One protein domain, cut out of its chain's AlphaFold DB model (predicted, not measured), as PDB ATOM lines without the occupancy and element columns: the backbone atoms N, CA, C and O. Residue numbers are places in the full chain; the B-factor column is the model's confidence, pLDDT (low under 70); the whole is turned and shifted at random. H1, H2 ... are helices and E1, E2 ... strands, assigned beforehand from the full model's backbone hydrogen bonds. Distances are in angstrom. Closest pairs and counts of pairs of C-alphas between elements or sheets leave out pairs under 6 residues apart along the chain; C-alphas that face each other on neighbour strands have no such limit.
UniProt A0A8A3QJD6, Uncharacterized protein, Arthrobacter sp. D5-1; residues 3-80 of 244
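This is residues 3 to 80 of the 244 residues of an uncharacterized protein of Arthrobacter sp. D5-1 (UniProt A0A8A3QJD6). What is the shape? A strongly twisted, curled antiparallel sheet, order E1 E4 E3 E2, has H1 packed on E1 and E4; the hairpin E2 and E3 forms an arm. What builds it? The printed part has 78 residues, in order E1 H1 E2 E3 H2 E4, class mixed. It is loose, radius of gyration of the C-alphas 15.1 A, spanning 40 by 28 by 20 A.

How do strands pair? E3, residues 44 to 55, bends by 77 degrees at residue 52. It pairs antiparallel with E2, residues 32 to 38 (N 35 and O 47, 2.8 A), and E4, residues 67 to 75 (N 52 and O 73, 2.9 A). E4 also pairs antiparallel with E1, residues 3 to 8 (N 5 and O 70, 2.9 A). Where are the helices? H1, residues 13 to 26, with every O i to N i+4 pair within hydrogen-bond range, is on the sheet, making two layers, helix and sheet. Its residues 13 to 17 alone touch H2, residues 62 to 65, closest C-alphas Ser 13 and Val 63, 5.2 A; H2, too short for such pairs, only grazes the sheet.

How long are they? E3 measures 29.2 A, E4 25.6 A, H1 20.1 A. Where are the anchors? C-alpha 3 begins E1 at (137.625, 159.719, 184.394); C-alpha 75 ends E4 at (138.931, 169.405, 188.992).

How large? The farthest C-alphas, Asp 41 and Asp 61, are 42.9 A apart. Any cut? The printed part has no cut, no long link, and no printed residue is under 70.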
ATOM      1  N   TRP A   3     136.718 160.622 185.097       87.88
ATOM      2  CA  TRP A   3     137.625 159.719 184.394       87.88
ATOM      3  C   TRP A   3     137.398 158.267 184.840       87.88
ATOM      4  O   TRP A   3     137.911 157.847 185.882       87.88
ATOM      5  N   PRO A   4     136.586 157.497 184.089       90.56
ATOM      6  CA  PRO A   4     136.390 156.084 184.360       90.56
ATOM      7  C   PRO A   4     137.569 155.281 183.812       90.56
ATOM      8  O   PRO A   4     137.883 155.362 182.624       90.56
ATOM      9  N   LEU A   5     138.182 154.469 184.666       89.62
ATOM     10  CA  LEU A   5     139.309 153.618 184.303       89.62
ATOM     11  C   LEU A   5     139.073 152.180 184.721       89.62
ATOM     12  O   LEU A   5     138.496 151.913 185.773       89.62
ATOM     13  N   TYR A   6     139.576 151.262 183.906       90.19
ATOM     14  CA  TYR A   6     139.698 149.857 184.253       90.19
ATOM     15  C   TYR A   6     141.176 149.536 184.382       90.19
ATOM     16  O   TYR A   6     141.942 149.770 183.450       90.19
ATOM     17  N   LEU A   7     141.554 149.004 185.536       89.88
ATOM     18  CA  LEU A   7     142.881 148.462 185.759       89.88
ATOM     19  C   LEU A   7     142.776 146.941 185.728       89.88
ATOM     20  O   LEU A   7     141.913 146.384 186.407       89.88
ATOM     21  N   TYR A   8     143.618 146.289 184.933       90.94
ATOM     22  CA  TYR A   8     143.550 144.858 184.645       90.94
ATOM     23  C   TYR A   8     144.946 144.228 184.700       90.94
ATOM     24  O   TYR A   8     145.910 144.845 184.256       90.94
ATOM     25  N   SER A   9     145.035 143.001 185.213       89.56
ATOM     26  CA  SER A   9     146.203 142.123 185.124       89.56
ATOM     27  C   SER A   9     145.739 140.664 185.041       89.56
ATOM     28  O   SER A   9     144.890 140.230 185.826       89.56
ATOM     29  N   ASP A  10     146.284 139.911 184.089       89.94
ATOM     30  CA  ASP A  10     146.046 138.478 183.875       89.94
ATOM     31  C   ASP A  10     147.124 137.573 184.490       89.94
ATOM     32  O   ASP A  10     146.936 136.359 184.570       89.94
ATOM     33  N   GLU A  11     148.219 138.149 184.990       87.56
ATOM     34  CA  GLU A  11     149.375 137.423 185.540       87.56
ATOM     35  C   GLU A  11     149.134 136.863 186.955       87.56
ATOM     36  O   GLU A  11     149.894 136.033 187.458       87.56
ATOM     37  N   GLY A  12     148.038 137.275 187.594       87.12
ATOM     38  CA  GLY A  12     147.562 136.731 188.860       87.12
ATOM     39  C   GLY A  12     147.312 137.789 189.929       87.12
ATOM     40  O   GLY A  12     147.568 138.979 189.767       87.12
ATOM     41  N   SER A  13     146.790 137.336 191.069       89.44
ATOM     42  CA  SER A  13     146.356 138.217 192.156       89.44
ATOM     43  C   SER A  13     147.480 139.069 192.757       89.44
ATOM     44  O   SER A  13     147.222 140.203 193.154       89.44
ATOM     45  N   THR A  14     148.708 138.545 192.835       91.50
ATOM     46  CA  THR A  14     149.865 139.296 193.354       91.50
ATOM     47  C   THR A  14     150.236 140.440 192.418       91.50
ATOM     48  O   THR A  14     150.299 141.583 192.869       91.50
ATOM     49  N   GLU A  15     150.383 140.154 191.122       91.31
ATOM     50  CA  GLU A  15     150.742 141.159 190.118       91.31
ATOM     51  C   GLU A  15     149.673 142.247 190.023       91.31
ATOM     52  O   GLU A  15     149.981 143.436 190.049       91.31
ATOM     53  N   PHE A  16     148.394 141.859 190.038       92.12
ATOM     54  CA  PHE A  16     147.295 142.816 190.083       92.12
ATOM     55  C   PHE A  16     147.417 143.791 191.268       92.12
ATOM     56  O   PHE A  16     147.234 144.999 191.104       92.12
ATOM     57  N   VAL A  17     147.739 143.296 192.469       92.44
ATOM     58  CA  VAL A  17     147.898 144.143 193.662       92.44
ATOM     59  C   VAL A  17     149.103 145.075 193.531       92.44
ATOM     60  O   VAL A  17     149.016 146.239 193.932       92.44
ATOM     61  N   GLU A  18     150.220 144.596 192.988       93.50
ATOM     62  CA  GLU A  18     151.421 145.409 192.776       93.50
ATOM     63  C   GLU A  18     151.190 146.500 191.732       93.50
ATOM     64  O   GLU A  18     151.469 147.673 192.004       93.50
ATOM     65  N   HIS A  19     150.574 146.141 190.608       91.88
ATOM     66  CA  HIS A  19     150.176 147.060 189.551       91.88
ATOM     67  C   HIS A  19     149.191 148.117 190.070       91.88
ATOM     68  O   HIS A  19     149.377 149.313 189.843       91.88
ATOM     69  N   ASN A  20     148.200 147.707 190.869       91.94
ATOM     70  CA  ASN A  20     147.254 148.629 191.494       91.94
ATOM     71  C   ASN A  20     147.925 149.611 192.457       91.94
ATOM     72  O   ASN A  20     147.648 150.810 192.428       91.94
ATOM     73  N   ARG A  21     148.856 149.137 193.290       92.69
ATOM     74  CA  ARG A  21     149.632 150.019 194.175       92.69
ATOM     75  C   ARG A  21     150.516 150.979 193.390       92.69
ATOM     76  O   ARG A  21     150.639 152.132 193.786       92.69
ATOM     77  N   ALA A  22     151.155 150.516 192.318       93.25
ATOM     78  CA  ALA A  22     151.979 151.364 191.464       93.25
ATOM     79  C   ALA A  22     151.139 152.465 190.804       93.25
ATOM     80  O   ALA A  22     151.521 153.631 190.866       93.25
ATOM     81  N   PHE A  23     149.971 152.105 190.273       91.81
ATOM     82  CA  PHE A  23     149.033 153.049 189.683       91.81
ATOM     83  C   PHE A  23     148.559 154.100 190.697       91.81
ATOM     84  O   PHE A  23     148.712 155.292 190.451       91.81
ATOM     85  N   LEU A  24     148.077 153.693 191.875       89.75
ATOM     86  CA  LEU A  24     147.623 154.645 192.896       89.75
ATOM     87  C   LEU A  24     148.753 155.546 193.412       89.75
ATOM     88  O   LEU A  24     148.515 156.719 193.658       89.75
ATOM     89  N   ARG A  25     149.991 155.042 193.521       90.94
ATOM     90  CA  ARG A  25     151.157 155.876 193.876       90.94
ATOM     91  C   ARG A  25     151.524 156.903 192.809       90.94
ATOM     92  O   ARG A  25     152.201 157.869 193.134       90.94
ATOM     93  N   SER A  26     151.133 156.683 191.555       89.00
ATOM     94  CA  SER A  26     151.338 157.664 190.483       89.00
ATOM     95  C   SER A  26     150.311 158.798 190.505       89.00
ATOM     96  O   SER A  26     150.504 159.806 189.831       89.00
ATOM     97  N   LEU A  27     149.228 158.638 191.272       87.56
ATOM     98  CA  LEU A  27     148.189 159.640 191.445       87.56
ATOM     99  C   LEU A  27     148.453 160.421 192.731       87.56
ATOM    100  O   LEU A  27     148.113 159.973 193.824       87.56
ATOM    101  N   ASP A  28     149.051 161.592 192.583       85.75
ATOM    102  CA  ASP A  28     149.203 162.542 193.677       85.75
ATOM    103  C   ASP A  28     147.953 163.437 193.758       85.75
ATOM    104  O   ASP A  28     147.497 163.978 192.748       85.75
ATOM    105  N   THR A  29     147.346 163.538 194.940       85.06
ATOM    106  CA  THR A  29     146.165 164.385 195.175       85.06
ATOM    107  C   THR A  29     146.522 165.836 195.463       85.06
ATOM    108  O   THR A  29     145.659 166.706 195.324       85.06
ATOM    109  N   ASP A  30     147.765 166.089 195.868       86.81
ATOM    110  CA  ASP A  30     148.239 167.409 196.274       86.81
ATOM    111  C   ASP A  30     148.876 168.169 195.099       86.81
ATOM    112  O   ASP A  30     148.983 169.395 195.138       86.81
ATOM    113  N   GLU A  31     149.231 167.456 194.027       88.56
ATOM    114  CA  GLU A  31     149.851 168.010 192.824       88.56
ATOM    115  C   GLU A  31     148.869 168.125 191.644       88.56
ATOM    116  O   GLU A  31     147.896 167.379 191.494       88.56
ATOM    117  N   GLU A  32     149.148 169.078 190.754       91.75
ATOM    118  CA  GLU A  32     148.393 169.266 189.516       91.75
ATOM    119  C   GLU A  32     148.983 168.409 188.385       91.75
ATOM    120  O   GLU A  32     150.156 168.518 188.026       91.75
ATOM    121  N   GLY A  33     148.146 167.575 187.771       91.19
ATOM    122  CA  GLY A  33     148.477 166.809 186.575       91.19
ATOM    123  C   GLY A  33     148.113 167.546 185.285       91.19
ATOM    124  O   GLY A  33     147.239 168.414 185.249       91.19
ATOM    125  N   THR A  34     148.753 167.162 184.179       91.94
ATOM    126  CA  THR A  34     148.391 167.642 182.836       91.94
ATOM    127  C   THR A  34     147.772 166.515 182.018       91.94
ATOM    128  O   THR A  34     148.418 165.508 181.745       91.94
ATOM    129  N   TRP A  35     146.531 166.711 181.577       91.94
ATOM    130  CA  TRP A  35     145.886 165.869 180.577       91.94
ATOM    131  C   TRP A  35     146.152 166.448 179.191       91.94
ATOM    132  O   TRP A  35     145.654 167.519 178.853       91.94
ATOM    133  N   THR A  36     146.899 165.718 178.367       92.44
ATOM    134  CA  THR A  36     147.144 166.062 176.961       92.44
ATOM    135  C   THR A  36     146.286 165.211 176.030       92.44
ATOM    136  O   THR A  36     146.234 163.991 176.170       92.44
ATOM    137  N   THR A  37     145.636 165.849 175.061       91.19
ATOM    138  CA  THR A  37     144.935 165.197 173.950       91.19
ATOM    139  C   THR A  37     145.620 165.584 172.645       91.19
ATOM    140  O   THR A  37     145.953 166.753 172.451       91.19
ATOM    141  N   GLN A  38     145.826 164.612 171.759       91.88
ATOM    142  CA  GLN A  38     146.322 164.842 170.405       91.88
ATOM    143  C   GLN A  38     145.145 164.890 169.426       91.88
ATOM    144  O   GLN A  38     144.266 164.025 169.461       91.88
ATOM    145  N   LEU A  39     145.123 165.909 168.574       85.19
ATOM    146  CA  LEU A  39     144.117 166.113 167.540       85.19
ATOM    147  C   LEU A  39     144.515 165.399 166.233       85.19
ATOM    148  O   LEU A  39     145.690 165.079 166.038       85.19
ATOM    149  N   PRO A  40     143.563 165.144 165.310       87.81
ATOM    150  CA  PRO A  40     143.853 164.466 164.042       87.81
ATOM    151  C   PRO A  40     144.871 165.184 163.146       87.81
ATOM    152  O   PRO A  40     145.526 164.539 162.333       87.81
ATOM    153  N   ASP A  41     145.004 166.504 163.284       80.62
ATOM    154  CA  ASP A  41     145.992 167.321 162.568       80.62
ATOM    155  C   ASP A  41     147.399 167.269 163.197       80.62
ATOM    156  O   ASP A  41     148.332 167.889 162.690       80.62
ATOM    157  N   GLY A  42     147.560 166.511 164.286       80.19
ATOM    158  CA  GLY A  42     148.805 166.349 165.026       80.19
ATOM    159  C   GLY A  42     149.021 167.381 166.132       80.19
ATOM    160  O   GLY A  42     149.920 167.170 166.950       80.19
ATOM    161  N   SER A  43     148.207 168.439 166.202       79.25
ATOM    162  CA  SER A  43     148.299 169.449 167.258       79.25
ATOM    163  C   SER A  43     147.841 168.898 168.609       79.25
ATOM    164  O   SER A  43     147.142 167.881 168.698       79.25
ATOM    165  N   THR A  44     148.254 169.554 169.692       87.94
ATOM    166  CA  THR A  44     147.912 169.124 171.051       87.94
ATOM    167  C   THR A  44     147.074 170.150 171.806       87.94
ATOM    168  O   THR A  44     147.217 171.366 171.659       87.94
ATOM    169  N   ARG A  45     146.187 169.644 172.668       90.12
ATOM    170  CA  ARG A  45     145.480 170.435 173.678       90.12
ATOM    171  C   ARG A  45     145.758 169.868 175.058       90.12
ATOM    172  O   ARG A  45     145.702 168.658 175.260       90.12
ATOM    173  N   THR A  46     146.024 170.744 176.018       93.94
ATOM    174  CA  THR A  46     146.365 170.361 177.392       93.94
ATOM    175  C   THR A  46     145.382 170.954 178.390       93.94
ATOM    176  O   THR A  46     145.102 172.148 178.313       93.94
ATOM    177  N   LEU A  47     144.923 170.174 179.361       94.31
ATOM    178  CA  LEU A  47     144.124 170.638 180.491       94.31
ATOM    179  C   LEU A  47     144.836 170.301 181.798       94.31
ATOM    180  O   LEU A  47     145.320 169.188 181.987       94.31
ATOM    181  N   ARG A  48     144.884 171.276 182.696       93.81
ATOM    182  CA  ARG A  48     145.453 171.138 184.032       93.81
ATOM    183  C   ARG A  48     144.378 170.692 185.010       93.81
ATOM    184  O   ARG A  48     143.284 171.256 185.018       93.81
ATOM    185  N   LEU A  49     144.665 169.633 185.760       93.69
ATOM    186  CA  LEU A  49     143.690 168.943 186.591       93.69
ATOM    187  C   LEU A  49     144.314 168.475 187.898       93.69
ATOM    188  O   LEU A  49     145.360 167.837 187.890       93.69
ATOM    189  N   ARG A  50     143.600 168.687 188.999       93.44
ATOM    190  CA  ARG A  50     143.909 168.078 190.294       93.44
ATOM    191  C   ARG A  50     142.938 166.954 190.615       93.44
ATOM    192  O   ARG A  50     141.739 167.044 190.315       93.44
ATOM    193  N   LEU A  51     143.445 165.894 191.231       92.38
ATOM    194  CA  LEU A  51     142.627 164.778 191.679       92.38
ATOM    195  C   LEU A  51     141.901 165.157 192.974       92.38
ATOM    196  O   LEU A  51     142.520 165.417 193.995       92.38
ATOM    197  N   THR A  52     140.569 165.180 192.936       92.00
ATOM    198  CA  THR A  52     139.743 165.525 194.112       92.00
ATOM    199  C   THR A  52     139.225 164.315 194.876       92.00
ATOM    200  O   THR A  52     138.788 164.443 196.015       92.00
ATOM    201  N   GLY A  53     139.256 163.141 194.252       87.12
ATOM    202  CA  GLY A  53     138.824 161.902 194.873       87.12
ATOM    203  C   GLY A  53     138.526 160.820 193.850       87.12
ATOM    204  O   GLY A  53     138.498 161.059 192.640       87.12
ATOM    205  N   ALA A  54     138.274 159.623 194.355       85.56
ATOM    206  CA  ALA A  54     137.868 158.469 193.576       85.56
ATOM    207  C   ALA A  54     136.603 157.884 194.194       85.56
ATOM    208  O   ALA A  54     136.501 157.787 195.414       85.56
ATOM    209  N   GLU A  55     135.652 157.491 193.358       81.25
ATOM    210  CA  GLU A  55     134.622 156.551 193.770       81.25
ATOM    211  C   GLU A  55     135.132 155.130 193.503       81.25
ATOM    212  O   GLU A  55     135.594 154.809 192.402       81.25
ATOM    213  N   ASP A  56     135.065 154.290 194.529       71.56
ATOM    214  CA  ASP A  56     135.607 152.935 194.546       71.56
ATOM    215  C   ASP A  56     134.572 151.920 195.049       71.56
ATOM    216  O   ASP A  56     134.908 150.960 195.738       71.56
ATOM    217  N   SER A  57     133.294 152.090 194.694       75.19
ATOM    218  CA  SER A  57     132.242 151.152 195.094       75.19
ATOM    219  C   SER A  57     132.484 149.743 194.515       75.19
ATOM    220  O   SER A  57     132.168 149.420 193.367       75.19
ATOM    221  N   LEU A  58     133.068 148.867 195.337       78.06
ATOM    222  CA  LEU A  58     133.379 147.488 194.970       78.06
ATOM    223  C   LEU A  58     132.171 146.586 195.216       78.06
ATOM    224  O   LEU A  58     131.788 146.313 196.350       78.06
ATOM    225  N   THR A  59     131.591 146.062 194.138       80.19
ATOM    226  CA  THR A  59     130.540 145.031 194.227       80.19
ATOM    227  C   THR A  59     131.107 143.620 194.402       80.19
ATOM    228  O   THR A  59     130.382 142.707 194.784       80.19
ATOM    229  N   HIS A  60     132.392 143.424 194.092       81.06
ATOM    230  CA  HIS A  60     133.087 142.138 194.106       81.06
ATOM    231  C   HIS A  60     134.557 142.335 194.490       81.06
ATOM    232  O   HIS A  60     135.098 143.418 194.284       81.06
ATOM    233  N   ASP A  61     135.205 141.273 194.979       85.56
ATOM    234  CA  ASP A  61     136.641 141.268 195.278       85.56
ATOM    235  C   ASP A  61     137.477 141.374 193.978       85.56
ATOM    236  O   ASP A  61     137.468 140.435 193.168       85.56
ATOM    237  N   PRO A  62     138.193 142.494 193.757       84.69
ATOM    238  CA  PRO A  62     138.965 142.725 192.540       84.69
ATOM    239  C   PRO A  62     140.210 141.832 192.454       84.69
ATOM    240  O   PRO A  62     140.619 141.465 191.354       84.69
ATOM    241  N   VAL A  63     140.766 141.393 193.590       85.75
ATOM    242  CA  VAL A  63     141.985 140.566 193.641       85.75
ATOM    243  C   VAL A  63     141.744 139.191 193.020       85.75
ATOM    244  O   VAL A  63     142.620 138.638 192.355       85.75
ATOM    245  N   ARG A  64     140.533 138.647 193.187       83.00
ATOM    246  CA  ARG A  64     140.121 137.376 192.570       83.00
ATOM    247  C   ARG A  64     139.798 137.499 191.084       83.00
ATOM    248  O   ARG A  64     139.864 136.501 190.376       83.00
ATOM    249  N   ARG A  65     139.395 138.686 190.623       82.94
ATOM    250  CA  ARG A  65     139.023 138.932 189.220       82.94
ATOM    251  C   ARG A  65     140.181 139.432 188.360       82.94
ATOM    252  O   ARG A  65     140.057 139.380 187.142       82.94
ATOM    253  N   GLY A  66     141.253 139.926 188.978       86.50
ATOM    254  CA  GLY A  66     142.376 140.546 188.275       86.50
ATOM    255  C   GLY A  66     142.029 141.910 187.676       86.50
ATOM    256  O   GLY A  66     142.757 142.400 186.821       86.50
ATOM    257  N   TRP A  67     140.911 142.528 188.083       88.62
ATOM    258  CA  TRP A  67     140.554 143.866 187.620       88.62
ATOM    259  C   TRP A  67     139.709 144.659 188.603       88.62
ATOM    260  O   TRP A  67     138.945 144.110 189.398       88.62
ATOM    261  N   ILE A  68     139.821 145.978 188.494       90.38
ATOM    262  CA  ILE A  68     139.052 146.962 189.253       90.38
ATOM    263  C   ILE A  68     138.643 148.109 188.334       90.38
ATOM    264  O   ILE A  68     139.349 148.448 187.382       90.38
ATOM    265  N   ARG A  69     137.483 148.699 188.617       90.44
ATOM    266  CA  ARG A  69     137.032 149.930 187.977       90.44
ATOM    267  C   ARG A  69     137.198 151.083 188.956       90.44
ATOM    268  O   ARG A  69     136.659 151.015 190.056       90.44
ATOM    269  N   TYR A  70     137.863 152.141 188.515       90.31
ATOM    270  CA  TYR A  70     137.940 153.413 189.219       90.31
ATOM    271  C   TYR A  70     137.084 154.471 188.536       90.31
ATOM    272  O   TYR A  70     136.906 154.477 187.314       90.31
ATOM    273  N   ALA A  71     136.568 155.379 189.350       91.06
ATOM    274  CA  ALA A  71     135.787 156.525 188.933       91.06
ATOM    275  C   ALA A  71     136.413 157.786 189.548       91.06
ATOM    276  O   ALA A  71     136.024 158.230 190.626       91.06
ATOM    277  N   PHE A  72     137.434 158.338 188.886       91.31
ATOM    278  CA  PHE A  72     138.163 159.496 189.403       91.31
ATOM    279  C   PHE A  72     137.438 160.806 189.097       91.31
ATOM    280  O   PHE A  72     136.998 161.055 187.969       91.31
ATOM    281  N   ASN A  73     137.371 161.667 190.107       91.81
ATOM    282  CA  ASN A  73     136.863 163.023 190.005       91.81
ATOM    283  C   ASN A  73     138.039 163.997 189.937       91.81
ATOM    284  O   ASN A  73     138.798 164.167 190.894       91.81
ATOM    285  N   LEU A  74     138.172 164.656 188.793       92.62
ATOM    286  CA  LEU A  74     139.232 165.616 188.510       92.62
ATOM    287  C   LEU A  74     138.645 167.027 188.461       92.62
ATOM    288  O   LEU A  74     137.594 167.239 187.843       92.62
ATOM    289  N   LEU A  75     139.322 167.999 189.062       93.00
ATOM    290  CA  LEU A  75     138.931 169.405 188.992       93.00
ATOM    291  C   LEU A  75     139.943 170.201 188.175       93.00
ATOM    292  O   LEU A  75     141.142 170.066 188.382       93.00
ATOM    293  N   ALA A  76     139.439 171.042 187.272       92.75
ATOM    294  CA  ALA A  76     140.233 172.047 186.581       92.75
ATOM    295  C   ALA A  76     140.013 173.393 187.274       92.75
ATOM    296  O   ALA A  76     138.902 173.925 187.210       92.75
ATOM    297  N   ASP A  77     141.045 173.952 187.904       89.00
ATOM    298  CA  ASP A  77     140.952 175.303 188.472       89.00
ATOM    299  C   ASP A  77     140.841 176.356 187.349       89.00
ATOM    300  O   ASP A  77     140.150 177.366 187.487       89.00
ATOM    301  N   GLN A  78     141.429 176.065 186.181       89.19
ATOM    302  CA  GLN A  78     141.180 176.773 184.925       89.19
ATOM    303  C   GLN A  78     140.412 175.856 183.958       89.19
ATOM    304  O   GLN A  78     141.008 174.940 183.391       89.19
ATOM    305  N   PRO A  79     139.104 176.079 183.722       91.38
ATOM    306  CA  PRO A  79     138.241 175.140 183.000       91.38
ATOM    307  C   PRO A  79     138.393 175.233 181.470       91.38
ATOM    308  O   PRO A  79     137.408 175.145 180.736       91.38
ATOM    309  N   TYR A  80     139.617 175.443 180.979       93.31
ATOM    310  CA  TYR A  80     139.909 175.592 179.559       93.31
ATOM    311  C   TYR A  80     141.055 174.685 179.128       93.31
ATOM    312  O   TYR A  80     142.129 174.679 179.726       93.31
TER     313      TYR A  80